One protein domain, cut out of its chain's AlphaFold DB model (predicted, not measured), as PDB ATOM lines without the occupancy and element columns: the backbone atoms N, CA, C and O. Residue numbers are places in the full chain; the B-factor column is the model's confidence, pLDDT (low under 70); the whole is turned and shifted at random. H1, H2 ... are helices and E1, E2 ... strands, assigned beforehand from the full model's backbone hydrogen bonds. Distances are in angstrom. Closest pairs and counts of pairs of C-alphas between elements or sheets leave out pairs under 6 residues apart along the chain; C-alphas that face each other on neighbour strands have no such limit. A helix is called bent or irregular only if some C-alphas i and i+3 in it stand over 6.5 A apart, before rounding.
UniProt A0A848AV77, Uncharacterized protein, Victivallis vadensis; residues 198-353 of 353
ATOM      1  N   SER A 198     -49.156  42.504   9.638       76.50
ATOM      2  CA  SER A 198     -48.574  41.381   8.916       76.50
ATOM      3  C   SER A 198     -49.518  40.170   8.974       76.50
ATOM      4  O   SER A 198     -50.024  39.846  10.057       76.50
ATOM      5  N   PRO A 199     -49.747  39.471   7.846       77.44
ATOM      6  CA  PRO A 199     -50.482  38.209   7.856       77.44
ATOM      7  C   PRO A 199     -49.659  37.074   8.486       77.44
ATOM      8  O   PRO A 199     -50.183  35.985   8.703       77.44
ATOM      9  N   VAL A 200     -48.370  37.306   8.762       85.50
ATOM     10  CA  VAL A 200     -47.472  36.305   9.334       85.50
ATOM     11  C   VAL A 200     -47.830  36.088  10.813       85.50
ATOM     12  O   VAL A 200     -47.820  37.050  11.594       85.50
ATOM     13  N   PRO A 201     -48.152  34.846  11.226       88.38
ATOM     14  CA  PRO A 201     -48.395  34.534  12.630       88.38
ATOM     15  C   PRO A 201     -47.113  34.733  13.457       88.38
ATOM     16  O   PRO A 201     -46.013  34.753  12.897       88.38
ATOM     17  N   PRO A 202     -47.218  34.870  14.791       91.50
ATOM     18  CA  PRO A 202     -46.030  34.927  15.630       91.50
ATOM     19  C   PRO A 202     -45.187  33.649  15.477       91.50
ATOM     20  O   PRO A 202     -45.727  32.587  15.146       91.50
ATOM     21  N   PRO A 203     -43.878  33.709  15.789       89.81
ATOM     22  CA  PRO A 203     -43.076  32.512  16.005       89.81
ATOM     23  C   PRO A 203     -43.764  31.548  16.979       89.81
ATOM     24  O   PRO A 203     -44.533  31.970  17.843       89.81
ATOM     25  N   ALA A 204     -43.478  30.252  16.861       89.50
ATOM     26  CA  ALA A 204     -44.077  29.253  17.738       89.50
ATOM     27  C   ALA A 204     -43.681  29.495  19.205       89.50
ATOM     28  O   ALA A 204     -42.498  29.598  19.537       89.50
ATOM     29  N   PHE A 205     -44.683  29.544  20.080       91.56
ATOM     30  CA  PHE A 205     -44.518  29.594  21.530       91.56
ATOM     31  C   PHE A 205     -45.084  28.317  22.162       91.56
ATOM     32  O   PHE A 205     -45.952  27.684  21.562       91.56
ATOM     33  N   PRO A 206     -44.608  27.912  23.353       93.50
ATOM     34  CA  PRO A 206     -45.123  26.729  24.029       93.50
ATOM     35  C   PRO A 206     -46.621  26.843  24.312       93.50
ATOM     36  O   PRO A 206     -47.074  27.886  24.789       93.50
ATOM     37  N   ASP A 207     -47.352  25.743  24.125       95.00
ATOM     38  CA  ASP A 207     -48.782  25.658  24.457       95.00
ATOM     39  C   ASP A 207     -49.052  25.870  25.955       95.00
ATOM     40  O   ASP A 207     -50.154  26.248  26.357       95.00
ATOM     41  N   ARG A 208     -48.037  25.641  26.797       95.19
ATOM     42  CA  ARG A 208     -48.090  25.820  28.249       95.19
ATOM     43  C   ARG A 208     -46.859  26.557  28.763       95.19
ATOM     44  O   ARG A 208     -45.732  26.213  28.412       95.19
ATOM     45  N   ILE A 209     -47.082  27.517  29.657       93.75
ATOM     46  CA  ILE A 209     -46.050  28.106  30.520       93.75
ATOM     47  C   ILE A 209     -46.538  27.924  31.959       93.75
ATOM     48  O   ILE A 209     -47.452  28.617  32.401       93.75
ATOM     49  N   GLY A 210     -45.981  26.922  32.643       89.44
ATOM     50  CA  GLY A 210     -46.464  26.481  33.952       89.44
ATOM     51  C   GLY A 210     -47.968  26.162  33.940       89.44
ATOM     52  O   GLY A 210     -48.395  25.313  33.146       89.44
ATOM     53  N   PRO A 211     -48.788  26.812  34.792       91.88
ATOM     54  CA  PRO A 211     -50.232  26.601  34.828       91.88
ATOM     55  C   PRO A 211     -50.981  27.313  33.689       91.88
ATOM     56  O   PRO A 211     -52.178  27.103  33.530       91.88
ATOM     57  N   LEU A 212     -50.312  28.156  32.899       95.56
ATOM     58  CA  LEU A 212     -50.962  29.006  31.909       95.56
ATOM     59  C   LEU A 212     -51.099  28.297  30.553       95.56
ATOM     60  O   LEU A 212     -50.128  27.725  30.054       95.56
ATOM     61  N   THR A 213     -52.273  28.390  29.924       97.06
ATOM     62  CA  THR A 213     -52.560  27.847  28.581       97.06
ATOM     63  C   THR A 213     -52.442  28.918  27.510       97.06
ATOM     64  O   THR A 213     -53.036  29.984  27.650       97.06
ATOM     65  N   LEU A 214     -51.735  28.632  26.416       97.62
ATOM     66  CA  LEU A 214     -51.689  29.500  25.243       97.62
ATOM     67  C   LEU A 214     -53.084  29.614  24.614       97.62
ATOM     68  O   LEU A 214     -53.629  28.632  24.119       97.62
ATOM     69  N   ALA A 215     -53.641  30.822  24.588       97.50
ATOM     70  CA  ALA A 215     -54.930  31.085  23.959       97.50
ATOM     71  C   ALA A 215     -54.810  31.551  22.511       97.50
ATOM     72  O   ALA A 215     -55.713  31.318  21.713       97.50
ATOM     73  N   GLY A 216     -53.705  32.207  22.161       97.44
ATOM     74  CA  GLY A 216     -53.519  32.741  20.823       97.44
ATOM     75  C   GLY A 216     -52.711  34.026  20.816       97.44
ATOM     76  O   GLY A 216     -51.868  34.251  21.686       97.44
ATOM     77  N   TYR A 217     -52.968  34.873  19.829       97.25
ATOM     78  CA  TYR A 217     -52.259  36.124  19.644       97.25
ATOM     79  C   TYR A 217     -53.169  37.256  19.177       97.25
ATOM     80  O   TYR A 217     -54.154  37.071  18.469       97.25
ATOM     81  N   THR A 218     -52.812  38.465  19.577       96.38
ATOM     82  CA  THR A 218     -53.362  39.711  19.049       96.38
ATOM     83  C   THR A 218     -52.355  40.307  18.079       96.38
ATOM     84  O   THR A 218     -51.158  40.286  18.364       96.38
ATOM     85  N   GLN A 219     -52.843  40.844  16.963       95.06
ATOM     86  CA  GLN A 219     -52.112  41.782  16.118       95.06
ATOM     87  C   GLN A 219     -52.252  43.177  16.748       95.06
ATOM     88  O   GLN A 219     -53.348  43.741  16.728       95.06
ATOM     89  N   PRO A 220     -51.205  43.758  17.339       93.44
ATOM     90  CA  PRO A 220     -51.255  45.117  17.863       93.44
ATOM     91  C   PRO A 220     -51.510  46.129  16.750       93.44
ATOM     92  O   PRO A 220     -51.167  45.889  15.590       93.44
ATOM     93  N   ASP A 221     -52.152  47.236  17.098       91.19
ATOM     94  CA  ASP A 221     -52.435  48.311  16.149       91.19
ATOM     95  C   ASP A 221     -51.293  49.339  16.101       91.19
ATOM     96  O   ASP A 221     -50.349  49.287  16.893       91.19
ATOM     97  N   GLY A 222     -51.347  50.264  15.143       90.56
ATOM     98  CA  GLY A 222     -50.289  51.243  14.899       90.56
ATOM     99  C   GLY A 222     -49.966  52.145  16.093       90.56
ATOM    100  O   GLY A 222     -48.840  52.630  16.184       90.56
ATOM    101  N   VAL A 223     -50.888  52.329  17.050       90.12
ATOM    102  CA  VAL A 223     -50.609  53.100  18.272       90.12
ATOM    103  C   VAL A 223     -49.540  52.395  19.105       90.12
ATOM    104  O   VAL A 223     -48.623  53.034  19.620       90.12
ATOM    105  N   GLU A 224     -49.597  51.068  19.185       91.12
ATOM    106  CA  GLU A 224     -48.604  50.293  19.923       91.12
ATOM    107  C   GLU A 224     -47.234  50.307  19.237       91.12
ATOM    108  O   GLU A 224     -46.220  50.445  19.919       91.12
ATOM    109  N   TYR A 225     -47.175  50.249  17.902       92.06
ATOM    110  CA  TYR A 225     -45.915  50.402  17.155       92.06
ATOM    111  C   TYR A 225     -45.252  51.753  17.449       92.06
ATOM    112  O   TYR A 225     -44.052  51.812  17.736       92.06
ATOM    113  N   ARG A 226     -46.049  52.828  17.473       90.62
ATOM    114  CA  ARG A 226     -45.576  54.166  17.847       90.62
ATOM    115  C   ARG A 226     -45.100  54.233  19.292       90.62
ATOM    116  O   ARG A 226     -44.064  54.845  19.541       90.62
ATOM    117  N   ALA A 227     -45.763  53.551  20.224       90.62
ATOM    118  CA  ALA A 227     -45.305  53.491  21.610       90.62
ATOM    119  C   ALA A 227     -43.886  52.900  21.721       90.62
ATOM    120  O   ALA A 227     -43.060  53.431  22.464       90.62
ATOM    121  N   TRP A 228     -43.549  51.866  20.939       92.31
ATOM    122  CA  TRP A 228     -42.177  51.336  20.879       92.31
ATOM    123  C   TRP A 228     -41.172  52.348  20.322       92.31
ATOM    124  O   TRP A 228     -40.063  52.454  20.854       92.31
ATOM    125  N   LEU A 229     -41.552  53.133  19.311       91.56
ATOM    126  CA  LEU A 229     -40.708  54.206  18.784       91.56
ATOM    127  C   LEU A 229     -40.472  55.307  19.826       91.56
ATOM    128  O   LEU A 229     -39.330  55.692  20.064       91.56
ATOM    129  N   GLU A 230     -41.524  55.789  20.480       90.94
ATOM    130  CA  GLU A 230     -41.443  56.883  21.453       90.94
ATOM    131  C   GLU A 230     -40.696  56.481  22.730       90.94
ATOM    132  O   GLU A 230     -39.901  57.255  23.279       90.94
ATOM    133  N   TRP A 231     -40.927  55.258  23.215       87.88
ATOM    134  CA  TRP A 231     -40.353  54.774  24.469       87.88
ATOM    135  C   TRP A 231     -39.000  54.088  24.283       87.88
ATOM    136  O   TRP A 231     -38.081  54.326  25.077       87.88
ATOM    137  N   GLY A 232     -38.868  53.280  23.233       86.94
ATOM    138  CA  GLY A 232     -37.681  52.497  22.901       86.94
ATOM    139  C   GLY A 232     -36.748  53.146  21.873       86.94
ATOM    140  O   GLY A 232     -35.608  52.713  21.730       86.94
ATOM    141  N   GLY A 233     -37.175  54.189  21.160       90.19
ATOM    142  CA  GLY A 233     -36.348  54.868  20.153       90.19
ATOM    143  C   GLY A 233     -36.209  54.113  18.826       90.19
ATOM    144  O   GLY A 233     -35.369  54.477  18.002       90.19
ATOM    145  N   ALA A 234     -36.992  53.053  18.614       92.56
ATOM    146  CA  ALA A 234     -37.072  52.330  17.350       92.56
ATOM    147  C   ALA A 234     -38.481  51.757  17.167       92.56
ATOM    148  O   ALA A 234     -39.059  51.220  18.108       92.56
ATOM    149  N   GLU A 235     -39.017  51.855  15.953       92.06
ATOM    150  CA  GLU A 235     -40.287  51.231  15.587       92.06
ATOM    151  C   GLU A 235     -40.034  49.773  15.167       92.06
ATOM    152  O   GLU A 235     -39.093  49.519  14.402       92.06
ATOM    153  N   PRO A 236     -40.807  48.798  15.671       93.44
ATOM    154  CA  PRO A 236     -40.667  47.416  15.249       93.44
ATOM    155  C   PRO A 236     -41.216  47.218  13.837       93.44
ATOM    156  O   PRO A 236     -42.154  47.883  13.405       93.44
ATOM    157  N   LYS A 237     -40.650  46.245  13.127       91.88
ATOM    158  CA  LYS A 237     -41.170  45.783  11.841       91.88
ATOM    159  C   LYS A 237     -42.450  44.982  12.030       91.88
ATOM    160  O   LYS A 237     -43.375  45.126  11.239       91.88
ATOM    161  N   GLN A 238     -42.470  44.131  13.054       92.69
ATOM    162  CA  GLN A 238     -43.597  43.278  13.408       92.69
ATOM    163  C   GLN A 238     -43.774  43.260  14.921       92.69
ATOM    164  O   GLN A 238     -42.807  43.328  15.682       92.69
ATOM    165  N   LEU A 239     -45.021  43.148  15.350       93.62
ATOM    166  CA  LEU A 239     -45.415  43.109  16.741       93.62
ATOM    167  C   LEU A 239     -46.533  42.084  16.887       93.62
ATOM    168  O   LEU A 239     -47.499  42.088  16.123       93.62
ATOM    169  N   TRP A 240     -46.413  41.225  17.889       95.44
ATOM    170  CA  TRP A 240     -47.444  40.264  18.263       95.44
ATOM    171  C   TRP A 240     -47.626  40.301  19.767       95.44
ATOM    172  O   TRP A 240     -46.643  40.384  20.500       95.44
ATOM    173  N   ARG A 241     -48.863  40.172  20.249       96.31
ATOM    174  CA  ARG A 241     -49.106  39.888  21.665       96.31
ATOM    175  C   ARG A 241     -49.622  38.478  21.827       96.31
ATOM    176  O   ARG A 241     -50.786  38.214  21.547       96.31
ATOM    177  N   ILE A 242     -48.748  37.595  22.280       97.19
ATOM    178  CA  ILE A 242     -49.051  36.197  22.563       97.19
ATOM    179  C   ILE A 242     -49.700  36.133  23.939       97.19
ATOM    180  O   ILE A 242     -49.159  36.675  24.906       97.19
ATOM    181  N   LYS A 243     -50.869  35.504  24.020       97.44
ATOM    182  CA  LYS A 243     -51.725  35.544  25.199       97.44
ATOM    183  C   LYS A 243     -51.875  34.173  25.828       97.44
ATOM    184  O   LYS A 243     -52.204  33.206  25.143       97.44
ATOM    185  N   TYR A 244     -51.715  34.134  27.143       97.31
ATOM    186  CA  TYR A 244     -51.970  32.962  27.957       97.31
ATOM    187  C   TYR A 244     -53.135  33.206  28.925       97.31
ATOM    188  O   TYR A 244     -53.346  34.328  29.388       97.31
ATOM    189  N   LEU A 245     -53.883  32.152  29.243       96.25
ATOM    190  CA  LEU A 245     -54.938  32.159  30.255       96.25
ATOM    191  C   LEU A 245     -54.507  31.333  31.464       96.25
ATOM    192  O   LEU A 245     -54.005  30.221  31.311       96.25
ATOM    193  N   ALA A 246     -54.725  31.883  32.655       94.44
ATOM    194  CA  ALA A 246     -54.596  31.153  33.908       94.44
ATOM    195  C   ALA A 246     -55.878  30.374  34.211       94.44
ATOM    196  O   ALA A 246     -56.969  30.791  33.812       94.44
ATOM    197  N   ASP A 247     -55.748  29.284  34.961       92.88
ATOM    198  CA  ASP A 247     -56.890  28.523  35.458       92.88
ATOM    199  C   ASP A 247     -57.834  29.437  36.255       92.88
ATOM    200  O   ASP A 247     -57.407  30.202  37.121       92.88
ATOM    201  N   GLY A 248     -59.127  29.389  35.936       90.81
ATOM    202  CA  GLY A 248     -60.148  30.185  36.610       90.81
ATOM    203  C   GLY A 248     -60.060  31.696  36.375       90.81
ATOM    204  O   GLY A 248     -60.725  32.435  37.095       90.81
ATOM    205  N   VAL A 249     -59.304  32.180  35.378       90.75
ATOM    206  CA  VAL A 249     -59.162  33.627  35.083       90.75
ATOM    207  C   VAL A 249     -60.502  34.354  34.899       90.75
ATOM    208  O   VAL A 249     -60.603  35.543  35.183       90.75
ATOM    209  N   TYR A 250     -61.539  33.634  34.467       92.06
ATOM    210  CA  TYR A 250     -62.889  34.157  34.266       92.06
ATOM    211  C   TYR A 250     -63.852  33.894  35.429       92.06
ATOM    212  O   TYR A 250     -64.967  34.399  35.406       92.06
ATOM    213  N   ASN A 251     -63.431  33.175  36.474       89.75
ATOM    214  CA  ASN A 251     -64.202  33.071  37.719       89.75
ATOM    215  C   ASN A 251     -64.144  34.377  38.521       89.75
ATOM    216  O   ASN A 251     -64.960  34.599  39.410       89.75
ATOM    217  N   ASP A 252     -63.164  35.229  38.220       79.75
ATOM    218  CA  ASP A 252     -63.039  36.548  38.813       79.75
ATOM    219  C   ASP A 252     -63.958  37.557  38.101       79.75
ATOM    220  O   ASP A 252     -64.101  37.576  36.873       79.75
ATOM    221  N   VAL A 253     -64.590  38.409  38.900       81.94
ATOM    222  CA  VAL A 253     -65.454  39.516  38.464       81.94
ATOM    223  C   VAL A 253     -64.799  40.875  38.705       81.94
ATOM    224  O   VAL A 253     -65.438  41.915  38.568       81.94
ATOM    225  N   SER A 254     -63.511  40.868  39.054       82.00
ATOM    226  CA  SER A 254     -62.685  42.049  39.235       82.00
ATOM    227  C   SER A 254     -62.015  42.506  37.930       82.00
ATOM    228  O   SER A 254     -61.901  41.745  36.959       82.00
ATOM    229  N   PRO A 255     -61.460  43.729  37.922       80.94
ATOM    230  CA  PRO A 255     -60.588  44.214  36.856       80.94
ATOM    231  C   PRO A 255     -59.389  43.297  36.510       80.94
ATOM    232  O   PRO A 255     -58.824  43.403  35.421       80.94
ATOM    233  N   ALA A 256     -59.007  42.340  37.368       82.56
ATOM    234  CA  ALA A 256     -57.949  41.376  37.054       82.56
ATOM    235  C   ALA A 256     -58.341  40.407  35.923       82.56
ATOM    236  O   ALA A 256     -57.500  40.080  35.078       82.56
ATOM    237  N   ALA A 257     -59.611  39.983  35.859       86.00
ATOM    238  CA  ALA A 257     -60.135  39.185  34.747       86.00
ATOM    239  C   ALA A 257     -60.047  39.954  33.423       86.00
ATOM    240  O   ALA A 257     -59.868  39.368  32.353       86.00
ATOM    241  N   TRP A 258     -60.125  41.285  33.492       85.06
ATOM    242  CA  TRP A 258     -59.979  42.141  32.328       85.06
ATOM    243  C   TRP A 258     -58.523  42.114  31.865       85.06
ATOM    244  O   TRP A 258     -58.238  41.607  30.784       85.06
ATOM    245  N   VAL A 259     -57.578  42.535  32.700       87.31
ATOM    246  CA  VAL A 259     -56.157  42.617  32.315       87.31
ATOM    247  C   VAL A 259     -55.602  41.275  31.810       87.31
ATOM    248  O   VAL A 259     -54.751  41.242  30.915       87.31
ATOM    249  N   ASN A 260     -56.120  40.157  32.322       90.31
ATOM    250  CA  ASN A 260     -55.658  38.808  31.998       90.31
ATOM    251  C   ASN A 260     -56.499  38.064  30.942       90.31
ATOM    252  O   ASN A 260     -56.088  36.988  30.513       90.31
ATOM    253  N   GLY A 261     -57.616  38.631  30.476       93.00
ATOM    254  CA  GLY A 261     -58.516  38.013  29.496       93.00
ATOM    255  C   GLY A 261     -58.086  38.181  28.032       93.00
ATOM    256  O   GLY A 261     -57.000  38.657  27.732       93.00
ATOM    257  N   LEU A 262     -58.938  37.797  27.083       95.19
ATOM    258  CA  LEU A 262     -58.610  37.745  25.647       95.19
ATOM    259  C   LEU A 262     -58.696  39.080  24.888       95.19
ATOM    260  O   LEU A 262     -58.354  39.125  23.706       95.19
ATOM    261  N   HIS A 263     -59.190  40.149  25.512       91.44
ATOM    262  CA  HIS A 263     -59.483  41.387  24.794       91.44
ATOM    263  C   HIS A 263     -58.217  42.148  24.379       91.44
ATOM    264  O   HIS A 263     -57.130  41.965  24.929       91.44
ATOM    265  N   ARG A 264     -58.357  43.045  23.399       90.38
ATOM    266  CA  ARG A 264     -57.219  43.740  22.777       90.38
ATOM    267  C   ARG A 264     -56.343  44.536  23.744       90.38
ATOM    268  O   ARG A 264     -55.164  44.669  23.475       90.38
ATOM    269  N   LEU A 265     -56.874  45.084  24.829       87.62
ATOM    270  CA  LEU A 265     -56.103  45.852  25.821       87.62
ATOM    271  C   LEU A 265     -55.711  45.028  27.062       87.62
ATOM    272  O   LEU A 265     -55.226  45.573  28.047       87.62
ATOM    273  N   ALA A 266     -55.870  43.704  27.009       89.75
ATOM    274  CA  ALA A 266     -55.504  42.815  28.100       89.75
ATOM    275  C   ALA A 266     -53.998  42.511  28.058       89.75
ATOM    276  O   ALA A 266     -53.561  41.513  27.470       89.75
ATOM    277  N   TYR A 267     -53.193  43.388  28.661       89.94
ATOM    278  CA  TYR A 267     -51.730  43.291  28.649       89.94
ATOM    279  C   TYR A 267     -51.142  42.301  29.664       89.94
ATOM    280  O   TYR A 267     -49.949  42.021  29.576       89.94
ATOM    281  N   GLY A 268     -51.920  41.759  30.605       90.56
ATOM    282  CA  GLY A 268     -51.457  40.744  31.564       90.56
ATOM    283  C   GLY A 268     -51.343  39.351  30.947       90.56
ATOM    284  O   GLY A 268     -51.886  39.107  29.869       90.56
ATOM    285  N   ASN A 269     -50.645  38.428  31.611       93.31
ATOM    286  CA  ASN A 269     -50.442  37.047  31.147       93.31
ATOM    287  C   ASN A 269     -50.017  36.945  29.669       93.31
ATOM    288  O   ASN A 269     -50.520  36.110  28.911       93.31
ATOM    289  N   ALA A 270     -49.124  37.832  29.234       95.56
ATOM    290  CA  ALA A 270     -48.769  37.958  27.832       95.56
ATOM    291  C   ALA A 270     -47.259  38.039  27.604       95.56
ATOM    292  O   ALA A 270     -46.470  38.428  28.472       95.56
ATOM    293  N   VAL A 271     -46.876  37.695  26.379       96.19
ATOM    294  CA  VAL A 271     -45.576  38.022  25.800       96.19
ATOM    295  C   VAL A 271     -45.839  38.890  24.577       96.19
ATOM    296  O   VAL A 271     -46.315  38.404  23.550       96.19
ATOM    297  N   THR A 272     -45.546  40.183  24.683       95.88
ATOM    298  CA  THR A 272     -45.538  41.075  23.522       95.88
ATOM    299  C   THR A 272     -44.169  40.981  22.864       95.88
ATOM    300  O   THR A 272     -43.172  41.417  23.436       95.88
ATOM    301  N   LEU A 273     -44.115  40.386  21.679       95.94
ATOM    302  CA  LEU A 273     -42.894  40.171  20.918       95.94
ATOM    303  C   LEU A 273     -42.790  41.203  19.796       95.94
ATOM    304  O   LEU A 273     -43.623  41.216  18.894       95.94
ATOM    305  N   ALA A 274     -41.753  42.030  19.855       95.50
ATOM    306  CA  ALA A 274     -41.393  43.003  18.836       95.50
ATOM    307  C   ALA A 274     -40.193  42.487  18.031       95.50
ATOM    308  O   ALA A 274     -39.137  42.223  18.609       95.50
ATOM    309  N   GLU A 275     -40.332  42.355  16.713       95.19
ATOM    310  CA  GLU A 275     -39.224  42.080  15.792       95.19
ATOM    311  C   GLU A 275     -38.790  43.377  15.103       95.19
ATOM    312  O   GLU A 275     -39.606  44.094  14.521       95.19
ATOM    313  N   PHE A 276     -37.494  43.667  15.141       94.81
ATOM    314  CA  PHE A 276     -36.881  44.832  14.513       94.81
ATOM    315  C   PHE A 276     -36.116  44.446  13.249       94.81
ATOM    316  O   PHE A 276     -35.713  43.300  13.068       94.81
ATOM    317  N   GLU A 277     -35.856  45.426  12.380       94.31
ATOM    318  CA  GLU A 277     -35.105  45.185  11.144       94.31
ATOM    319  C   GLU A 277     -33.675  44.682  11.425       94.31
ATOM    320  O   GLU A 277     -33.185  43.789  10.731       94.31
ATOM    321  N   THR A 278     -33.025  45.184  12.487       94.88
ATOM    322  CA  THR A 278     -31.663  44.778  12.875       94.88
ATOM    323  C   THR A 278     -31.507  44.529  14.383       94.88
ATOM    324  O   THR A 278     -32.254  45.099  15.190       94.88
ATOM    325  N   PRO A 279     -30.511  43.719  14.805       95.31
ATOM    326  CA  PRO A 279     -30.206  43.515  16.223       95.31
ATOM    327  C   PRO A 279     -29.827  44.806  16.960       95.31
ATOM    328  O   PRO A 279     -30.138  44.980  18.136       95.31
ATOM    329  N   GLU A 280     -29.192  45.752  16.271       94.69
ATOM    330  CA  GLU A 280     -28.805  47.050  16.827       94.69
ATOM    331  C   GLU A 280     -30.036  47.893  17.163       94.69
ATOM    332  O   GLU A 280     -30.041  48.583  18.182       94.69
ATOM    333  N   ALA A 281     -31.092  47.828  16.342       94.75
ATOM    334  CA  ALA A 281     -32.358  48.493  16.640       94.75
ATOM    335  C   ALA A 281     -33.005  47.919  17.909       94.75
ATOM    336  O   ALA A 281     -33.363  48.681  18.804       94.75
ATOM    337  N   ALA A 282     -33.040  46.590  18.044       94.44
ATOM    338  CA  ALA A 282     -33.527  45.924  19.251       94.44
ATOM    339  C   ALA A 282     -32.677  46.262  20.497       94.44
ATOM    340  O   ALA A 282     -33.207  46.467  21.592       94.44
ATOM    341  N   LYS A 283     -31.351  46.378  20.346       92.88
ATOM    342  CA  LYS A 283     -30.443  46.785  21.430       92.88
ATOM    343  C   LYS A 283     -30.700  48.223  21.894       92.88
ATOM    344  O   LYS A 283     -30.744  48.459  23.102       92.88
ATOM    345  N   ARG A 284     -30.921  49.165  20.966       93.25
ATOM    346  CA  ARG A 284     -31.250  50.566  21.300       93.25
ATOM    347  C   ARG A 284     -32.498  50.670  22.170       93.25
ATOM    348  O   ARG A 284     -32.506  51.462  23.107       93.25
ATOM    349  N   VAL A 285     -33.497  49.820  21.929       94.12
ATOM    350  CA  VAL A 285     -34.707  49.755  22.761       94.12
ATOM    351  C   VAL A 285     -34.372  49.430  24.211       94.12
ATOM    352  O   VAL A 285     -34.813  50.141  25.110       94.12
ATOM    353  N   LYS A 286     -33.532  48.422  24.464       90.31
ATOM    354  CA  LYS A 286     -33.089  48.085  25.825       90.31
ATOM    355  C   LYS A 286     -32.375  49.253  26.507       90.31
ATOM    356  O   LYS A 286     -32.649  49.559  27.666       90.31
ATOM    357  N   GLU A 287     -31.464  49.907  25.790       92.56
ATOM    358  CA  GLU A 287     -30.704  51.056  26.296       92.56
ATOM    359  C   GLU A 287     -31.607  52.260  26.594       92.56
ATOM    360  O   GLU A 287     -31.402  52.952  27.591       92.56
ATOM    361  N   ALA A 288     -32.619  52.502  25.759       95.12
ATOM    362  CA  ALA A 288     -33.613  53.547  25.968       95.12
ATOM    363  C   ALA A 288     -34.518  53.237  27.169       95.12
ATOM    364  O   ALA A 288     -34.728  54.111  28.010       95.12
ATOM    365  N   LEU A 289     -34.992  51.994  27.297       93.44
ATOM    366  CA  LEU A 289     -35.818  51.549  28.422       93.44
ATOM    367  C   LEU A 289     -35.088  51.687  29.761       93.44
ATOM    368  O   LEU A 289     -35.678  52.182  30.714       93.44
ATOM    369  N   MET A 290     -33.796  51.347  29.832       93.44
ATOM    370  CA  MET A 290     -32.992  51.518  31.054       93.44
ATOM    371  C   MET A 290     -32.878  52.975  31.528       93.44
ATOM    372  O   MET A 290     -32.605  53.211  32.701       93.44
ATOM    373  N   LYS A 291     -33.079  53.955  30.638       93.75
ATOM    374  CA  LYS A 291     -33.073  55.388  30.980       93.75
ATOM    375  C   LYS A 291     -34.437  55.881  31.476       93.75
ATOM    376  O   LYS A 291     -34.550  57.033  31.890       93.75
ATOM    377  N   ARG A 292     -35.484  55.052  31.408       91.88
ATOM    378  CA  ARG A 292     -36.836  55.427  31.835       91.88
ATOM    379  C   ARG A 292     -36.960  55.356  33.352       91.88
ATOM    380  O   ARG A 292     -36.377  54.501  34.018       91.88
ATOM    381  N   ARG A 293     -37.770  56.257  33.907       90.06
ATOM    382  CA  ARG A 293     -38.103  56.258  35.334       90.06
ATOM    383  C   ARG A 293     -38.739  54.916  35.718       90.06
ATOM    384  O   ARG A 293     -39.628  54.441  35.024       90.06
ATOM    385  N   GLY A 294     -38.292  54.337  36.831       89.56
ATOM    386  CA  GLY A 294     -38.798  53.055  37.337       89.56
ATOM    387  C   GLY A 294     -38.130  51.815  36.733       89.56
ATOM    388  O   GLY A 294     -38.367  50.719  37.235       89.56
ATOM    389  N   ALA A 295     -37.268  51.973  35.723       93.19
ATOM    390  CA  ALA A 295     -36.504  50.869  35.158       93.19
ATOM    391  C   ALA A 295     -35.493  50.315  36.172       93.19
ATOM    392  O   ALA A 295     -34.730  51.062  36.790       93.19
ATOM    393  N   LYS A 296     -35.454  48.990  36.310       95.31
ATOM    394  CA  LYS A 296     -34.485  48.260  37.134       95.31
ATOM    395  C   LYS A 296     -33.767  47.235  36.263       95.31
ATOM    396  O   LYS A 296     -34.405  46.497  35.515       95.31
ATOM    397  N   ALA A 297     -32.445  47.153  36.372       95.06
ATOM    398  CA  ALA A 297     -31.722  46.027  35.792       95.06
ATOM    399  C   ALA A 297     -32.103  44.750  36.555       95.06
ATOM    400  O   ALA A 297     -32.130  44.744  37.787       95.06
ATOM    401  N   GLY A 298     -32.406  43.676  35.833       94.31
ATOM    402  CA  GLY A 298     -32.847  42.425  36.432       94.31
ATOM    403  C   GLY A 298     -32.550  41.213  35.563       94.31
ATOM    404  O   GLY A 298     -31.865  41.291  34.539       94.31
ATOM    405  N   LYS A 299     -33.075  40.069  35.995       94.31
ATOM    406  CA  LYS A 299     -32.967  38.800  35.281       94.31
ATOM    407  C   LYS A 299     -34.348  38.184  35.115       94.31
ATOM    408  O   LYS A 299     -35.128  38.164  36.060       94.31
ATOM    409  N   MET A 300     -34.606  37.619  33.942       95.00
ATOM    410  CA  MET A 300     -35.792  36.819  33.658       95.00
ATOM    411  C   MET A 300     -35.341  35.426  33.227       95.00
ATOM    412  O   MET A 300     -34.798  35.254  32.136       95.00
ATOM    413  N   GLY A 301     -35.462  34.442  34.123       89.94
ATOM    414  CA  GLY A 301     -35.008  33.073  33.853       89.94
ATOM    415  C   GLY A 301     -33.533  32.973  33.445       89.94
ATOM    416  O   GLY A 301     -33.186  32.137  32.619       89.94
ATOM    417  N   GLY A 302     -32.674  33.862  33.959       92.25
ATOM    418  CA  GLY A 302     -31.248  33.959  33.616       92.25
ATOM    419  C   GLY A 302     -30.909  34.900  32.449       92.25
ATOM    420  O   GLY A 302     -29.739  35.239  32.277       92.25
ATOM    421  N   LEU A 303     -31.898  35.371  31.683       94.19
ATOM    422  CA  LEU A 303     -31.704  36.379  30.633       94.19
ATOM    423  C   LEU A 303     -31.638  37.784  31.240       94.19
ATOM    424  O   LEU A 303     -32.394  38.088  32.160       94.19
ATOM    425  N   ASP A 304     -30.759  38.645  30.723       95.12
ATOM    426  CA  ASP A 304     -30.711  40.053  31.133       95.12
ATOM    427  C   ASP A 304     -31.993  40.779  30.740       95.12
ATOM    428  O   ASP A 304     -32.334  40.838  29.555       95.12
ATOM    429  N   ALA A 305     -32.640  41.397  31.723       96.75
ATOM    430  CA  ALA A 305     -33.905  42.086  31.546       96.75
ATOM    431  C   ALA A 305     -33.857  43.525  32.068       96.75
ATOM    432  O   ALA A 305     -33.146  43.833  33.029       96.75
ATOM    433  N   VAL A 306     -34.662  44.389  31.454       96.56
ATOM    434  CA  VAL A 306     -35.105  45.647  32.067       96.56
ATOM    435  C   VAL A 306     -36.455  45.378  32.705       96.56
ATOM    436  O   VAL A 306     -37.377  44.945  32.022       96.56
ATOM    437  N   VAL A 307     -36.566  45.588  34.007       96.00
ATOM    438  CA  VAL A 307     -37.758  45.252  34.780       96.00
ATOM    439  C   VAL A 307     -38.445  46.527  35.241       96.00
ATOM    440  O   VAL A 307     -37.799  47.432  35.769       96.00
ATOM    441  N   PHE A 308     -39.759  46.566  35.060       93.06
ATOM    442  CA  PHE A 308     -40.646  47.585  35.603       93.06
ATOM    443  C   PHE A 308     -41.653  46.917  36.532       93.06
ATOM    444  O   PHE A 308     -42.078  45.787  36.284       93.06
ATOM    445  N   ASP A 309     -42.059  47.626  37.578       88.88
ATOM    446  CA  ASP A 309     -43.289  47.276  38.283       88.88
ATOM    447  C   ASP A 309     -44.461  47.579  37.328       88.88
ATOM    448  O   ASP A 309     -44.415  48.577  36.600       88.88
ATOM    449  N   GLN A 310     -45.475  46.709  37.253       80.75
ATOM    450  CA  GLN A 310     -46.638  46.992  36.407       80.75
ATOM    451  C   GLN A 310     -47.304  48.281  36.902       80.75
ATOM    452  O   GLN A 310     -47.475  48.430  38.118       80.75
ATOM    453  N   PRO A 311     -47.647  49.216  35.999       72.12
ATOM    454  CA  PRO A 311     -48.246  50.475  36.399       72.12
ATOM    455  C   PRO A 311     -49.582  50.226  37.103       72.12
ATOM    456  O   PRO A 311     -50.370  49.380  36.691       72.12
ATOM    457  N   THR A 312     -49.799  50.967  38.181       72.94
ATOM    458  CA  THR A 312     -51.106  51.155  38.815       72.94
ATOM    459  C   THR A 312     -51.830  52.308  38.129       72.94
ATOM    460  O   THR A 312     -51.177  53.223  37.621       72.94
ATOM    461  N   ASP A 313     -53.156  52.313  38.162       67.19
ATOM    462  CA  ASP A 313     -53.978  53.450  37.741       67.19
ATOM    463  C   ASP A 313     -55.108  53.705  38.754       67.19
ATOM    464  O   ASP A 313     -55.125  53.111  39.832       67.19
ATOM    465  N   GLU A 314     -56.033  54.611  38.430       66.50
ATOM    466  CA  GLU A 314     -57.171  54.966  39.294       66.50
ATOM    467  C   GLU A 314     -58.128  53.792  39.573       66.50
ATOM    468  O   GLU A 314     -58.871  53.831  40.550       66.50
ATOM    469  N   ALA A 315     -58.117  52.752  38.735       65.38
ATOM    470  CA  ALA A 315     -58.898  51.531  38.914       65.38
ATOM    471  C   ALA A 315     -58.105  50.415  39.621       65.38
ATOM    472  O   ALA A 315     -58.688  49.405  40.024       65.38
ATOM    473  N   PHE A 316     -56.789  50.583  39.787       68.06
ATOM    474  CA  PHE A 316     -55.880  49.561  40.293       68.06
ATOM    475  C   PHE A 316     -54.963  50.093  41.401       68.06
ATOM    476  O   PHE A 316     -53.826  50.489  41.155       68.06
ATOM    477  N   ASP A 317     -55.409  49.971  42.654       69.50
ATOM    478  CA  ASP A 317     -54.651  50.393  43.847       69.50
ATOM    479  C   ASP A 317     -53.338  49.616  44.075       69.50
ATOM    480  O   ASP A 317     -52.509  49.994  44.909       69.50
ATOM    481  N   ARG A 318     -53.148  48.480  43.389       68.56
ATOM    482  CA  ARG A 318     -51.962  47.623  43.513       68.56
ATOM    483  C   ARG A 318     -51.498  47.124  42.154       68.56
ATOM    484  O   ARG A 318     -52.298  46.770  41.297       68.56
ATOM    485  N   SER A 319     -50.179  47.057  42.000       68.06
ATOM    486  CA  SER A 319     -49.537  46.491  40.817       68.06
ATOM    487  C   SER A 319     -49.839  44.992  40.706       68.06
ATOM    488  O   SER A 319     -49.739  44.268  41.697       68.06
ATOM    489  N   TYR A 320     -50.155  44.517  39.499       71.62
ATOM    490  CA  TYR A 320     -50.423  43.099  39.207       71.62
ATOM    491  C   TYR A 320     -49.159  42.256  39.020       71.62
ATOM    492  O   TYR A 320     -49.232  41.079  38.668       71.62
ATOM    493  N   GLY A 321     -47.987  42.837  39.267       85.19
ATOM    494  CA  GLY A 321     -46.709  42.149  39.188       85.19
ATOM    495  C   GLY A 321     -45.680  43.005  38.478       85.19
ATOM    496  O   GLY A 321     -45.650  44.225  38.618       85.19
ATOM    497  N   LYS A 322     -44.812  42.366  37.703       91.88
ATOM    498  CA  LYS A 322     -43.739  43.048  36.982       91.88
ATOM    499  C   LYS A 322     -43.837  42.798  35.490       91.88
ATOM    500  O   LYS A 322     -44.457  41.836  35.043       91.88
ATOM    501  N   VAL A 323     -43.205  43.680  34.726       94.12
ATOM    502  CA  VAL A 323     -42.955  43.488  33.298       94.12
ATOM    503  C   VAL A 323     -41.456  43.395  33.087       94.12
ATOM    504  O   VAL A 323     -40.717  44.290  33.500       94.12
ATOM    505  N   ALA A 324     -41.008  42.328  32.435       96.25
ATOM    506  CA  ALA A 324     -39.618  42.147  32.044       96.25
ATOM    507  C   ALA A 324     -39.455  42.356  30.537       96.25
ATOM    508  O   ALA A 324     -40.124  41.710  29.735       96.25
ATOM    509  N   TYR A 325     -38.532  43.230  30.149       96.44
ATOM    510  CA  TYR A 325     -38.134  43.443  28.763       96.44
ATOM    511  C   TYR A 325     -36.821  42.720  28.494       96.44
ATOM    512  O   TYR A 325     -35.796  43.047  29.098       96.44
ATOM    513  N   VAL A 326     -36.842  41.753  27.581       96.31
ATOM    514  CA  VAL A 326     -35.684  40.930  27.216       96.31
ATOM    515  C   VAL A 326     -35.371  41.103  25.739       96.31
ATOM    516  O   VAL A 326     -36.248  40.977  24.892       96.31
ATOM    517  N   THR A 327     -34.103  41.356  25.426       94.69
ATOM    518  CA  THR A 327     -33.619  41.510  24.048       94.69
ATOM    519  C   THR A 327     -32.845  40.273  23.619       94.69
ATOM    520  O   THR A 327     -31.957  39.821  24.347       94.69
ATOM    521  N   ARG A 328     -33.134  39.751  22.424       92.62
ATOM    522  CA  ARG A 328     -32.413  38.628  21.815       92.62
ATOM    523  C   ARG A 328     -32.384  38.772  20.296       92.62
ATOM    524  O   ARG A 328     -33.434  38.772  19.664       92.62
ATOM    525  N   GLY A 329     -31.190  38.869  19.713       92.88
ATOM    526  CA  GLY A 329     -31.046  39.078  18.270       92.88
ATOM    527  C   GLY A 329     -31.823  40.320  17.831       92.88
ATOM    528  O   GLY A 329     -31.619  41.401  18.378       92.88
ATOM    529  N   ARG A 330     -32.749  40.142  16.885       95.19
ATOM    530  CA  ARG A 330     -33.650  41.198  16.391       95.19
ATOM    531  C   ARG A 330     -34.914  41.399  17.225       95.19
ATOM    532  O   ARG A 330     -35.735  42.241  16.879       95.19
ATOM    533  N   HIS A 331     -35.091  40.640  18.298       95.75
ATOM    534  CA  HIS A 331     -36.324  40.615  19.068       95.75
ATOM    535  C   HIS A 331     -36.196  41.366  20.392       95.75
ATOM    536  O   HIS A 331     -35.183  41.263  21.091       95.75
ATOM    537  N   VAL A 332     -37.266  42.060  20.776       96.50
ATOM    538  CA  VAL A 332     -37.503  42.513  22.150       96.50
ATOM    539  C   VAL A 332     -38.836  41.941  22.615       96.50
ATOM    540  O   VAL A 332     -39.868  42.175  21.996       96.50
ATOM    541  N   ALA A 333     -38.812  41.178  23.701       96.56
ATOM    542  CA  ALA A 333     -40.004  40.631  24.331       96.56
ATOM    543  C   ALA A 333     -40.334  41.434  25.590       96.56
ATOM    544  O   ALA A 333     -39.492  41.528  26.481       96.56
ATOM    545  N   ALA A 334     -41.546  41.980  25.674       95.75
ATOM    546  CA  ALA A 334     -42.128  42.490  26.910       95.75
ATOM    547  C   ALA A 334     -42.997  41.387  27.534       95.75
ATOM    548  O   ALA A 334     -44.005  40.976  26.961       95.75
ATOM    549  N   VAL A 335     -42.575  40.881  28.689       96.25
ATOM    550  CA  VAL A 335     -43.163  39.723  29.367       96.25
ATOM    551  C   VAL A 335     -43.906  40.190  30.610       96.25
ATOM    552  O   VAL A 335     -43.288  40.696  31.544       96.25
ATOM    553  N   SER A 336     -45.224  40.001  30.620       94.69
ATOM    554  CA  SER A 336     -46.134  40.341  31.725       94.69
ATOM    555  C   SER A 336     -46.714  39.102  32.421       94.69
ATOM    556  O   SER A 336     -47.701  39.192  33.150       94.69
ATOM    557  N   LEU A 337     -46.116  37.934  32.171       93.88
ATOM    558  CA  LEU A 337     -46.418  36.691  32.876       93.88
ATOM    559  C   LEU A 337     -46.025  36.809  34.364       93.88
ATOM    560  O   LEU A 337     -45.090  37.557  34.678       93.88
ATOM    561  N   PRO A 338     -46.670  36.046  35.269       92.00
ATOM    562  CA  PRO A 338     -46.275  35.969  36.674       92.00
ATOM    563  C   PRO A 338     -44.779  35.663  36.837       92.00
ATOM    564  O   PRO A 338     -44.219  34.862  36.087       92.00
ATOM    565  N   GLU A 339     -44.116  36.288  37.817       93.06
ATOM    566  CA  GLU A 339     -42.652  36.191  37.985       93.06
ATOM    567  C   GLU A 339     -42.159  34.747  38.179       93.06
ATOM    568  O   GLU A 339     -41.079  34.388  37.711       93.06
ATOM    569  N   ASN A 340     -42.960  33.892  38.819       93.19
ATOM    570  CA  ASN A 340     -42.668  32.465  38.981       93.19
ATOM    571  C   ASN A 340     -42.611  31.699  37.648       93.19
ATOM    572  O   ASN A 340     -41.945  30.672  37.573       93.19
ATOM    573  N   GLU A 341     -43.238  32.221  36.595       94.50
ATOM    574  CA  GLU A 341     -43.283  31.611  35.262       94.50
ATOM    575  C   GLU A 341     -42.197  32.136  34.310       94.50
ATOM    576  O   GLU A 341     -41.996  31.618  33.205       94.50
ATOM    577  N   TRP A 342     -41.429  33.138  34.743       94.88
ATOM    578  CA  TRP A 342     -40.337  33.722  33.965       94.88
ATOM    579  C   TRP A 342     -39.261  32.721  33.515       94.88
ATOM    580  O   TRP A 342     -38.775  32.875  32.393       94.88
ATOM    581  N   PRO A 343     -38.866  31.696  34.300       94.38
ATOM    582  CA  PRO A 343     -37.919  30.685  33.830       94.38
ATOM    583  C   PRO A 343     -38.405  29.917  32.594       94.38
ATOM    584  O   PRO A 343     -37.632  29.723  31.655       94.38
ATOM    585  N   ALA A 344     -39.683  29.530  32.565       92.44
ATOM    586  CA  ALA A 344     -40.276  28.813  31.439       92.44
ATOM    587  C   ALA A 344     -40.439  29.727  30.212       92.44
ATOM    588  O   ALA A 344     -40.087  29.340  29.096       92.44
ATOM    589  N   ALA A 345     -40.872  30.975  30.415       93.38
ATOM    590  CA  ALA A 345     -40.935  31.971  29.345       93.38
ATOM    591  C   ALA A 345     -39.549  32.281  28.750       93.38
ATOM    592  O   ALA A 345     -39.396  32.393  27.533       93.38
ATOM    593  N   ALA A 346     -38.516  32.375  29.590       94.31
ATOM    594  CA  ALA A 346     -37.145  32.596  29.143       94.31
ATOM    595  C   ALA A 346     -36.650  31.467  28.233       94.31
ATOM    596  O   ALA A 346     -35.963  31.738  27.253       94.31
ATOM    597  N   GLU A 347     -37.020  30.217  28.515       92.50
ATOM    598  CA  GLU A 347     -36.669  29.076  27.668       92.50
ATOM    599  C   GLU A 347     -37.316  29.153  26.280       92.50
ATOM    600  O   GLU A 347     -36.643  28.910  25.279       92.50
ATOM    601  N   ALA A 348     -38.579  29.580  26.194       90.12
ATOM    602  CA  ALA A 348     -39.230  29.844  24.911       90.12
ATOM    603  C   ALA A 348     -38.485  30.929  24.121       90.12
ATOM    604  O   ALA A 348     -38.140  30.744  22.954       90.12
ATOM    605  N   LEU A 349     -38.144  32.035  24.788       92.88
ATOM    606  CA  LEU A 349     -37.412  33.133  24.164       92.88
ATOM    607  C   LEU A 349     -36.005  32.729  23.728       92.88
ATOM    608  O   LEU A 349     -35.481  33.314  22.783       92.88
ATOM    609  N   ARG A 350     -35.386  31.714  24.350       92.12
ATOM    610  CA  ARG A 350     -34.093  31.195  23.885       92.12
ATOM    611  C   ARG A 350     -34.156  30.536  22.511       92.12
ATOM    612  O   ARG A 350     -33.122  30.409  21.865       92.12
ATOM    613  N   ARG A 351     -35.334  30.124  22.064       87.69
ATOM    614  CA  ARG A 351     -35.518  29.441  20.780       87.69
ATOM    615  C   ARG A 351     -35.838  30.403  19.643       87.69
ATOM    616  O   ARG A 351     -35.911  29.966  18.500       87.69
ATOM    617  N   LEU A 352     -36.012  31.692  19.947       84.94
ATOM    618  CA  LEU A 352     -36.183  32.711  18.922       84.94
ATOM    619  C   LEU A 352     -34.910  32.835  18.064       84.94
ATOM    620  O   LEU A 352     -33.807  32.751  18.628       84.94
ATOM    621  N   PRO A 353     -35.076  33.033  16.742       72.12
ATOM    622  CA  PRO A 353     -33.975  33.147  15.793       72.12
ATOM    623  C   PRO A 353     -33.150  34.429  15.966       72.12
ATOM    624  O   PRO A 353     -33.663  35.437  16.522       72.12
TER     625      PRO A 353
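This is residues 198 to 353 of the 353 residues of an uncharacterized protein of Victivallis vadensis (UniProt A0A848AV77). A single strongly twisted sheet of seven strands curls round helix H4, while H3 packs along the sheet's other side over E6 and E7. H1 packs on H3 beside that side of the sheet, and the short H2 sits near the end of E2, well away from the other helices. The printed part has 156 residues, with four named helices and seven named strands in the order E1 H1 E2 H2 E3 H3 E4 E5 E6 E7 H4; the sheet runs E1 E2 E3 E7 E6 E5 E4, antiparallel throughout, and the class is mixed, helices and strands. The whole is compact, with a radius of gyration of the C-alphas of 14.7 A, and spans 43 by 33 by 32 A.

Begin at residues 208 to 209, which pair, antiparallel, with residues 212 to 213 of E1, residues 212 to 218. This edge strand has E2, residues 238 to 245, as its antiparallel neighbour; look for N 215 and O 243, 2.8 A apart. E3, residues 270 to 275, is next, with N 273 and O 240 at 2.8 A, and then E7, residues 331 to 335, with N 334 and O 272 at 2.8 A. Beyond it come E6, residues 322 to 328, E5, residues 303 to 309, and the other edge strand E4, residues 296 to 300. Here find N 333 and O 326 at 2.8 A, N 325 and O 306 at 2.8 A, and N 307 and O 296 at 2.8 A. E4 E5 E6 E7 form a meander, each strand the antiparallel neighbour of the one before, and its three consecutive pairs are hairpins. From edge to edge the strands' lines turn by 116 degrees. H3, residues 279 to 290, is on the sheet at a height over the sheet of 8.3 A. It lies over E6 and, only just, over E7, with 3 of its C-alphas falling on E7; it runs along the strands, at 20 degrees to E6 on the local plane. Its closest C-alphas to E7 are Ala 282 and Val 332, 6.0 A. H1, residues 222 to 232, touches residues 284 to 289 of H3, closest at the C-alphas of Gly 232 and Val 285, 4.0 A; their lines are only just about perpendicular, at 72 degrees. H1 only grazes the sheet with residues 222 to 228. H2, residues 255 to 260, only grazes it with residues 257 to 260. The sheet curls round H4, residues 339 to 350; its closest C-alphas to E4 are Met 300 and Trp 342, 5.5 A. H3 and H4 are apart. In H1, H2 and H3 every O i to N i+4 pair is within hydrogen-bond range; in H4 6 of 8 are.

Find C-alpha 212 at (-50.962, 29.006, 31.909), where E1 begins its 16.9 A. H1 measures 15.0 A, E2 23.2 A, H2 8.8 A and E3 15.9 A. H3 starts at C-alpha 279, (-30.206, 43.515, 16.223), and measures 17.1 A. Then come E4 with 12.0 A, E5 with 17.6 A, E6 with 19.4 A and E7 with 12.4 A. H4 measures 17.2 A and ends at C-alpha 350, (-34.093, 31.195, 23.885); it is irregular, with C-alphas 340 and 343 7.2 A apart.

The two C-alphas farthest apart are those of Asn 251 and Glu 280, 43.4 A. The printed part has no cut and ends at Pro 353, the chain's last residue. Residues 198 to 211 hold no named element, and the link E5 to E6, residues 310 to 321, is the long one. Mean pLDDT of the printed part is 90.7; look at residues 313 to 319 for the values under 70.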